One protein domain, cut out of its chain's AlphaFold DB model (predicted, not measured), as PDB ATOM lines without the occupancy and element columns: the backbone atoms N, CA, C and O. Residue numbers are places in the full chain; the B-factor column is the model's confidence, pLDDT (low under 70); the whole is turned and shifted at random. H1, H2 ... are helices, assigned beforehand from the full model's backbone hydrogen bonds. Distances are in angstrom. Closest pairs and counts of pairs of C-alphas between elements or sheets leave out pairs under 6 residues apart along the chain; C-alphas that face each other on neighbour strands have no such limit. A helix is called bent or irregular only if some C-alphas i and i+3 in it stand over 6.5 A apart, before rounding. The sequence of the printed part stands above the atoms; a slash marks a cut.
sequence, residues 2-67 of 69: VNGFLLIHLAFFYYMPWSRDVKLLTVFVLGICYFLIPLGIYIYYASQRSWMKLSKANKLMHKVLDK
ATOM      1  N   VAL A   2      -2.217   9.325 -36.960       59.62
ATOM      2  CA  VAL A   2      -1.029  10.219 -37.005       59.62
ATOM      3  C   VAL A   2      -0.636  10.675 -38.425       59.62
ATOM      4  O   VAL A   2      -0.233  11.817 -38.621       59.62
ATOM      5  N   ASN A   3      -0.840   9.823 -39.438       58.81
ATOM      6  CA  ASN A   3      -0.498  10.141 -40.833       58.81
ATOM      7  C   ASN A   3      -1.262  11.345 -41.409       58.81
ATOM      8  O   ASN A   3      -0.693  12.114 -42.176       58.81
ATOM      9  N   GLY A   4      -2.534  11.534 -41.039       68.38
ATOM     10  CA  GLY A   4      -3.342  12.645 -41.556       68.38
ATOM     11  C   GLY A   4      -2.838  14.008 -41.080       68.38
ATOM     12  O   GLY A   4      -2.847  14.971 -41.840       68.38
ATOM     13  N   PHE A   5      -2.321  14.070 -39.849       71.31
ATOM     14  CA  PHE A   5      -1.753  15.293 -39.287       71.31
ATOM     15  C   PHE A   5      -0.478  15.699 -40.033       71.31
ATOM     16  O   PHE A   5      -0.362  16.840 -40.470       71.31
ATOM     17  N   LEU A   6       0.433  14.754 -40.283       67.81
ATOM     18  CA  LEU A   6       1.651  14.999 -41.064       67.81
ATOM     19  C   LEU A   6       1.347  15.433 -42.508       67.81
ATOM     20  O   LEU A   6       1.947  16.386 -43.006       67.81
ATOM     21  N   LEU A   7       0.379  14.779 -43.160       71.31
ATOM     22  CA  LEU A   7      -0.009  15.075 -44.543       71.31
ATOM     23  C   LEU A   7      -0.640  16.464 -44.703       71.31
ATOM     24  O   LEU A   7      -0.386  17.115 -45.711       71.31
ATOM     25  N   ILE A   8      -1.400  16.951 -43.715       77.00
ATOM     26  CA  ILE A   8      -1.974  18.309 -43.731       77.00
ATOM     27  C   ILE A   8      -0.882  19.380 -43.739       77.00
ATOM     28  O   ILE A   8      -0.968  20.331 -44.514       77.00
ATOM     29  N   HIS A   9       0.163  19.212 -42.925       73.75
ATOM     30  CA  HIS A   9       1.270  20.167 -42.882       73.75
ATOM     31  C   HIS A   9       2.007  20.157 -44.222       73.75
ATOM     32  O   HIS A   9       2.208  21.209 -44.824       73.75
ATOM     33  N   LEU A  10       2.317  18.965 -44.744       70.69
ATOM     34  CA  LEU A  10       2.953  18.814 -46.053       70.69
ATOM     35  C   LEU A  10       2.122  19.426 -47.192       70.69
ATOM     36  O   LEU A  10       2.678  20.097 -48.058       70.69
ATOM     37  N   ALA A  11       0.802  19.225 -47.183       72.75
ATOM     38  CA  ALA A  11      -0.108  19.769 -48.187       72.75
ATOM     39  C   ALA A  11      -0.148  21.303 -48.148       72.75
ATOM     40  O   ALA A  11      -0.099  21.939 -49.200       72.75
ATOM     41  N   PHE A  12      -0.148  21.901 -46.952       76.38
ATOM     42  CA  PHE A  12      -0.083  23.355 -46.782       76.38
ATOM     43  C   PHE A  12       1.215  23.936 -47.364       76.38
ATOM     44  O   PHE A  12       1.184  24.913 -48.113       76.38
ATOM     45  N   PHE A  13       2.354  23.283 -47.105       69.62
ATOM     46  CA  PHE A  13       3.650  23.673 -47.675       69.62
ATOM     47  C   PHE A  13       3.740  23.458 -49.183       69.62
ATOM     48  O   PHE A  13       4.399  24.230 -49.885       69.62
ATOM     49  N   TYR A  14       3.094  22.416 -49.701       70.69
ATOM     50  CA  TYR A  14       3.065  22.158 -51.133       70.69
ATOM     51  C   TYR A  14       2.274  23.240 -51.874       70.69
ATOM     52  O   TYR A  14       2.763  23.757 -52.881       70.69
ATOM     53  N   TYR A  15       1.113  23.626 -51.335       75.94
ATOM     54  CA  TYR A  15       0.207  24.601 -51.942       75.94
ATOM     55  C   TYR A  15       0.706  26.050 -51.838       75.94
ATOM     56  O   TYR A  15       0.342  26.893 -52.657       75.94
ATOM     57  N   MET A  16       1.577  26.356 -50.871       72.94
ATOM     58  CA  MET A  16       2.188  27.679 -50.770       72.94
ATOM     59  C   MET A  16       3.169  27.930 -51.935       72.94
ATOM     60  O   MET A  16       4.063  27.106 -52.180       72.94
ATOM     61  N   PRO A  17       3.059  29.068 -52.651       76.06
ATOM     62  CA  PRO A  17       3.915  29.406 -53.788       76.06
ATOM     63  C   PRO A  17       5.256  29.973 -53.303       76.06
ATOM     64  O   PRO A  17       5.637  31.098 -53.610       76.06
ATOM     65  N   TRP A  18       5.958  29.213 -52.470       76.25
ATOM     66  CA  TRP A  18       7.257  29.598 -51.935       76.25
ATOM     67  C   TRP A  18       8.392  29.137 -52.843       76.25
ATOM     68  O   TRP A  18       8.322  28.054 -53.433       76.25
ATOM     69  N   SER A  19       9.455  29.942 -52.913       81.06
ATOM     70  CA  SER A  19      10.698  29.580 -53.596       81.06
ATOM     71  C   SER A  19      11.247  28.253 -53.073       81.06
ATOM     72  O   SER A  19      11.090  27.920 -51.893       81.06
ATOM     73  N   ARG A  20      11.899  27.489 -53.959       80.44
ATOM     74  CA  ARG A  20      12.410  26.139 -53.655       80.44
ATOM     75  C   ARG A  20      13.272  26.114 -52.392       80.44
ATOM     76  O   ARG A  20      13.095  25.214 -51.576       80.44
ATOM     77  N   ASP A  21      14.108  27.129 -52.199       85.12
ATOM     78  CA  ASP A  21      14.999  27.239 -51.038       85.12
ATOM     79  C   ASP A  21      14.222  27.344 -49.718       85.12
ATOM     80  O   ASP A  21      14.533  26.661 -48.743       85.12
ATOM     81  N   VAL A  22      13.143  28.132 -49.702       82.31
ATOM     82  CA  VAL A  22      12.298  28.341 -48.515       82.31
ATOM     83  C   VAL A  22      11.515  27.073 -48.168       82.31
ATOM     84  O   VAL A  22      11.380  26.726 -46.990       82.31
ATOM     85  N   LYS A  23      11.036  26.332 -49.177       81.31
ATOM     86  CA  LYS A  23      10.390  25.026 -48.956       81.31
ATOM     87  C   LYS A  23      11.353  24.030 -48.318       81.31
ATOM     88  O   LYS A  23      10.985  23.369 -47.351       81.31
ATOM     89  N   LEU A  24      12.581  23.955 -48.825       82.94
ATOM     90  CA  LEU A  24      13.600  23.026 -48.338       82.94
ATOM     91  C   LEU A  24      13.982  23.328 -46.884       82.94
ATOM     92  O   LEU A  24      13.981  22.427 -46.045       82.94
ATOM     93  N   LEU A  25      14.206  24.608 -46.574       86.44
ATOM     94  CA  LEU A  25      14.524  25.071 -45.225       86.44
ATOM     95  C   LEU A  25      13.386  24.742 -44.252       86.44
ATOM     96  O   LEU A  25      13.624  24.228 -43.161       86.44
ATOM     97  N   THR A  26      12.137  24.954 -44.666       83.56
ATOM     98  CA  THR A  26      11.002  24.723 -43.769       83.56
ATOM     99  C   THR A  26      10.744  23.241 -43.513       83.56
ATOM    100  O   THR A  26      10.490  22.858 -42.374       83.56
ATOM    101  N   VAL A  27      10.867  22.387 -44.535       83.31
ATOM    102  CA  VAL A  27      10.785  20.925 -44.365       83.31
ATOM    103  C   VAL A  27      11.898  20.422 -43.442       83.31
ATOM    104  O   VAL A  27      11.642  19.578 -42.585       83.31
ATOM    105  N   PHE A  28      13.108  20.972 -43.563       86.38
ATOM    106  CA  PHE A  28      14.232  20.619 -42.699       86.38
ATOM    107  C   PHE A  28      13.963  20.979 -41.229       86.38
ATOM    108  O   PHE A  28      14.122  20.136 -40.345       86.38
ATOM    109  N   VAL A  29      13.469  22.193 -40.967       87.31
ATOM    110  CA  VAL A  29      13.084  22.637 -39.616       87.31
ATOM    111  C   VAL A  29      11.951  21.780 -39.054       87.31
ATOM    112  O   VAL A  29      12.032  21.335 -37.912       87.31
ATOM    113  N   LEU A  30      10.928  21.481 -39.857       85.50
ATOM    114  CA  LEU A  30       9.837  20.591 -39.459       85.50
ATOM    115  C   LEU A  30      10.340  19.203 -39.078       85.50
ATOM    116  O   LEU A  30       9.959  18.704 -38.024       85.50
ATOM    117  N   GLY A  31      11.211  18.602 -39.890       85.25
ATOM    118  CA  GLY A  31      11.813  17.303 -39.592       85.25
ATOM    119  C   GLY A  31      12.559  17.306 -38.257       85.25
ATOM    120  O   GLY A  31      12.353  16.415 -37.432       85.25
ATOM    121  N   ILE A  32      13.354  18.349 -38.003       90.19
ATOM    122  CA  ILE A  32      14.063  18.530 -36.730       90.19
ATOM    123  C   ILE A  32      13.075  18.648 -35.566       90.19
ATOM    124  O   ILE A  32      13.231  17.947 -34.568       90.19
ATOM    125  N   CYS A  33      12.045  19.487 -35.679       88.12
ATOM    126  CA  CYS A  33      11.038  19.645 -34.629       88.12
ATOM    127  C   CYS A  33      10.301  18.330 -34.346       88.12
ATOM    128  O   CYS A  33      10.164  17.942 -33.186       88.12
ATOM    129  N   TYR A  34       9.887  17.610 -35.391       84.31
ATOM    130  CA  TYR A  34       9.212  16.318 -35.259       84.31
ATOM    131  C   TYR A  34      10.077  15.251 -34.587       84.31
ATOM    132  O   TYR A  34       9.521  14.346 -33.974       84.31
ATOM    133  N   PHE A  35      11.404  15.354 -34.663       87.44
ATOM    134  CA  PHE A  35      12.316  14.436 -33.984       87.44
ATOM    135  C   PHE A  35      12.657  14.889 -32.556       87.44
ATOM    136  O   PHE A  35      12.572  14.107 -31.610       87.44
ATOM    137  N   LEU A  36      13.006  16.166 -32.376       90.00
ATOM    138  CA  LEU A  36      13.457  16.705 -31.092       90.00
ATOM    139  C   LEU A  36      12.344  16.783 -30.047       90.00
ATOM    140  O   LEU A  36      12.612  16.549 -28.873       90.00
ATOM    141  N   ILE A  37      11.107  17.093 -30.442       88.56
ATOM    142  CA  ILE A  37       9.974  17.193 -29.511       88.56
ATOM    143  C   ILE A  37       9.702  15.849 -28.810       88.56
ATOM    144  O   ILE A  37       9.757  15.812 -27.577       88.56
ATOM    145  N   PRO A  38       9.451  14.731 -29.521       86.81
ATOM    146  CA  PRO A  38       9.228  13.448 -28.864       86.81
ATOM    147  C   PRO A  38      10.476  12.944 -28.140       86.81
ATOM    148  O   PRO A  38      10.340  12.349 -27.075       86.81
ATOM    149  N   LEU A  39      11.682  13.229 -28.646       88.44
ATOM    150  CA  LEU A  39      12.922  12.890 -27.947       88.44
ATOM    151  C   LEU A  39      13.040  13.630 -26.606       88.44
ATOM    152  O   LEU A  39      13.357  13.020 -25.587       88.44
ATOM    153  N   GLY A  40      12.737  14.928 -26.576       87.06
ATOM    154  CA  GLY A  40      12.739  15.735 -25.358       87.06
ATOM    155  C   GLY A  40      11.694  15.264 -24.347       87.06
ATOM    156  O   GLY A  40      12.001  15.135 -23.162       87.06
ATOM    157  N   ILE A  41      10.488  14.928 -24.815       86.06
ATOM    158  CA  ILE A  41       9.434  14.328 -23.984       86.06
ATOM    159  C   ILE A  41       9.909  12.985 -23.426       86.06
ATOM    160  O   ILE A  41       9.802  12.749 -22.224       86.06
ATOM    161  N   TYR A  42      10.481  12.125 -24.267       85.50
ATOM    162  CA  TYR A  42      10.997  10.829 -23.847       85.50
ATOM    163  C   TYR A  42      12.075  10.978 -22.776       85.50
ATOM    164  O   TYR A  42      11.988  10.326 -21.747       85.50
ATOM    165  N   ILE A  43      13.042  11.879 -22.953       84.38
ATOM    166  CA  ILE A  43      14.089  12.142 -21.955       84.38
ATOM    167  C   ILE A  43      13.489  12.700 -20.658       84.38
ATOM    168  O   ILE A  43      13.889  12.292 -19.566       84.38
ATOM    169  N   TYR A  44      12.514  13.606 -20.754       80.56
ATOM    170  CA  TYR A  44      11.839  14.176 -19.591       80.56
ATOM    171  C   TYR A  44      11.136  13.100 -18.752       80.56
ATOM    172  O   TYR A  44      11.307  13.071 -17.530       80.56
ATOM    173  N   TYR A  45      10.405  12.194 -19.408       77.50
ATOM    174  CA  TYR A  45       9.718  11.078 -18.758       77.50
ATOM    175  C   TYR A  45      10.654   9.925 -18.384       77.50
ATOM    176  O   TYR A  45      10.408   9.253 -17.392       77.50
ATOM    177  N   ALA A  46      11.740   9.688 -19.111       78.06
ATOM    178  CA  ALA A  46      12.735   8.680 -18.751       78.06
ATOM    179  C   ALA A  46      13.597   9.128 -17.561       78.06
ATOM    180  O   ALA A  46      14.208   8.305 -16.881       78.06
ATOM    181  N   SER A  47      13.647  10.432 -17.269       73.81
ATOM    182  CA  SER A  47      14.386  10.944 -16.124       73.81
ATOM    183  C   SER A  47      13.722  10.523 -14.813       73.81
ATOM    184  O   SER A  47      12.788  11.156 -14.314       73.81
ATOM    185  N   GLN A  48      14.276   9.488 -14.185       64.81
ATOM    186  CA  GLN A  48      13.920   9.039 -12.836       64.81
ATOM    187  C   GLN A  48      13.958  10.192 -11.814       64.81
ATOM    188  O   GLN A  48      13.167  10.234 -10.874       64.81
ATOM    189  N   ARG A  49      14.825  11.194 -12.029       64.56
ATOM    190  CA  ARG A  49      14.923  12.408 -11.204       64.56
ATOM    191  C   ARG A  49      13.677  13.297 -11.300       64.56
ATOM    192  O   ARG A  49      13.269  13.862 -10.284       64.56
ATOM    193  N   SER A  50      13.059  13.395 -12.480       66.62
ATOM    194  CA  SER A  50      11.770  14.078 -12.666       66.62
ATOM    195  C   SER A  50      10.662  13.348 -11.915       66.62
ATOM    196  O   SER A  50       9.928  13.978 -11.157       66.62
ATOM    197  N   TRP A  51      10.608  12.018 -12.019       67.69
ATOM    198  CA  TRP A  51       9.627  11.197 -11.301       67.69
ATOM    199  C   TRP A  51       9.796  11.239  -9.779       67.69
ATOM    200  O   TRP A  51       8.803  11.354  -9.062       67.69
ATOM    201  N   MET A  52      11.026  11.226  -9.255       66.81
ATOM    202  CA  MET A  52      11.290  11.360  -7.811       66.81
ATOM    203  C   MET A  52      10.889  12.734  -7.258       66.81
ATOM    204  O   MET A  52      10.409  12.826  -6.125       66.81
ATOM    205  N   LYS A  53      11.048  13.806  -8.050       67.69
ATOM    206  CA  LYS A  53      10.541  15.142  -7.697       67.69
ATOM    207  C   LYS A  53       9.012  15.191  -7.711       67.69
ATOM    208  O   LYS A  53       8.427  15.728  -6.773       67.69
ATOM    209  N   LEU A  54       8.373  14.622  -8.736       67.94
ATOM    210  CA  LEU A  54       6.915  14.645  -8.916       67.94
ATOM    211  C   LEU A  54       6.181  13.813  -7.856       67.94
ATOM    212  O   LEU A  54       5.217  14.277  -7.255       67.94
ATOM    213  N   SER A  55       6.687  12.616  -7.561       73.31
ATOM    214  CA  SER A  55       6.118  11.704  -6.559       73.31
ATOM    215  C   SER A  55       6.351  12.142  -5.107       73.31
ATOM    216  O   SER A  55       5.858  11.490  -4.190       73.31
ATOM    217  N   LYS A  56       7.128  13.212  -4.862       65.56
ATOM    218  CA  LYS A  56       7.636  13.592  -3.527       65.56
ATOM    219  C   LYS A  56       8.358  12.441  -2.802       65.56
ATOM    220  O   LYS A  56       8.559  12.528  -1.588       65.56
ATOM    221  N   ALA A  57       8.804  11.408  -3.524       63.12
ATOM    222  CA  ALA A  57       9.501  10.253  -2.959       63.12
ATOM    223  C   ALA A  57      10.778  10.662  -2.212       63.12
ATOM    224  O   ALA A  57      11.100  10.064  -1.188       63.12
ATOM    225  N   ASN A  58      11.424  11.763  -2.620       61.16
ATOM    226  CA  ASN A  58      12.540  12.355  -1.875       61.16
ATOM    227  C   ASN A  58      12.201  12.642  -0.406       61.16
ATOM    228  O   ASN A  58      13.050  12.452   0.455       61.16
ATOM    229  N   LYS A  59      10.972  13.078  -0.098       64.75
ATOM    230  CA  LYS A  59      10.561  13.401   1.275       64.75
ATOM    231  C   LYS A  59      10.302  12.142   2.106       64.75
ATOM    232  O   LYS A  59      10.502  12.168   3.312       64.75
ATOM    233  N   LEU A  60       9.875  11.055   1.462       66.62
ATOM    234  CA  LEU A  60       9.700   9.741   2.086       66.62
ATOM    235  C   LEU A  60      11.048   9.064   2.343       66.62
ATOM    236  O   LEU A  60      11.285   8.623   3.460       66.62
ATOM    237  N   MET A  61      11.955   9.061   1.363       67.50
ATOM    238  CA  MET A  61      13.292   8.483   1.526       67.50
ATOM    239  C   MET A  61      14.106   9.200   2.602       67.50
ATOM    240  O   MET A  61      14.696   8.532   3.441       67.50
ATOM    241  N   HIS A  62      14.078  10.539   2.643       67.38
ATOM    242  CA  HIS A  62      14.763  11.287   3.704       67.38
ATOM    243  C   HIS A  62      14.199  10.971   5.090       67.38
ATOM    244  O   HIS A  62      14.952  10.885   6.046       67.38
ATOM    245  N   LYS A  63      12.881  10.780   5.202       68.62
ATOM    246  CA  LYS A  63      12.218  10.491   6.478       68.62
ATOM    247  C   LYS A  63      12.440   9.055   6.960       68.62
ATOM    248  O   LYS A  63      12.265   8.798   8.142       68.62
ATOM    249  N   VAL A  64      12.756   8.130   6.054       73.19
ATOM    250  CA  VAL A  64      13.150   6.757   6.397       73.19
ATOM    251  C   VAL A  64      14.629   6.725   6.780       73.19
ATOM    252  O   VAL A  64      14.935   6.275   7.872       73.19
ATOM    253  N   LEU A  65      15.520   7.308   5.966       70.81
ATOM    254  CA  LEU A  65      16.956   7.356   6.277       70.81
ATOM    255  C   LEU A  65      17.273   8.074   7.596       70.81
ATOM    256  O   LEU A  65      18.167   7.649   8.309       70.81
ATOM    257  N   ASP A  66      16.550   9.148   7.920       62.53
ATOM    258  CA  ASP A  66      16.726   9.901   9.174       62.53
ATOM    259  C   ASP A  66      16.167   9.159  10.402       62.53
ATOM    260  O   ASP A  66      16.438   9.532  11.534       62.53
ATOM    261  N   LYS A  67      15.362   8.109  10.191       56.62
ATOM    262  CA  LYS A  67      14.763   7.298  11.262       56.62
ATOM    263  C   LYS A  67      15.587   6.047  11.594       56.62
ATOM    264  O   LYS A  67      15.318   5.415  12.611       56.62
TER     265      LYS A  67
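Overview. This is residues 2 to 67 of the 69 residues of an uncharacterized protein of Candidatus Jettenia sp. AMX1 (UniProt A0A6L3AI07). A long thin rod of helices: the longest, H2, makes much of the length, H1 folds back beside its first part in a narrow open V, and two short helices, H3 and H4, trail on from its far end in a zigzag. The contacts are few, and no helix touches another. The printed part has 66 residues with four named helices, in the order H1 H2 H3 H4, and no named strand; its class is all helix. It is extended, with a radius of gyration of the C-alphas of 21.4 A and spans of 69 by 23 by 12 A.

Arrangement. H1, residues 2 to 15, and H2, residues 20 to 46, are close but not clearly touching, the closest C-alphas being those of Phe 13 and Lys 23, 7.0 A apart. They run opposite ways at a shallow tilt of 23 degrees. H3, residues 48 to 54, is about perpendicular to H2, at 76 degrees, and close but not clearly touching; the closest C-alphas are those of Tyr 44 and Ser 50, 6.9 A apart. H4, residues 57 to 65, is about perpendicular to H3, at 84 degrees, and close but not clearly touching; the closest C-alphas are those of Met 52 and Asn 58, 6.1 A apart. H1 is apart from H3 and H4, and H2 is apart from H4. Every O i to N i+4 pair is within hydrogen-bond range in H1, H3 and H4; in H2, 22 of 23 are.

Along the chain. H1 begins at C-alpha 2 (-1.029, 10.219, -37.005) and is 20.8 A long. H2 is 39.0 A long from C-alpha 20 (12.410, 26.139, -53.655); it is neither bent nor irregular, but only just: C-alphas 35 and 38 are 6.1 A apart. H3 is 9.8 A long, and H4 is 12.2 A long, ending at C-alpha 65 (16.956, 7.356, 6.277).

Size, cuts and confidence. The C-alphas farthest apart, of Pro 17 and Lys 67, are 69.6 A apart. The printed part has no cut, and its three links are tight. pLDDT is under 70 at 22 residues, among them 48 to 54 and 56 to 63.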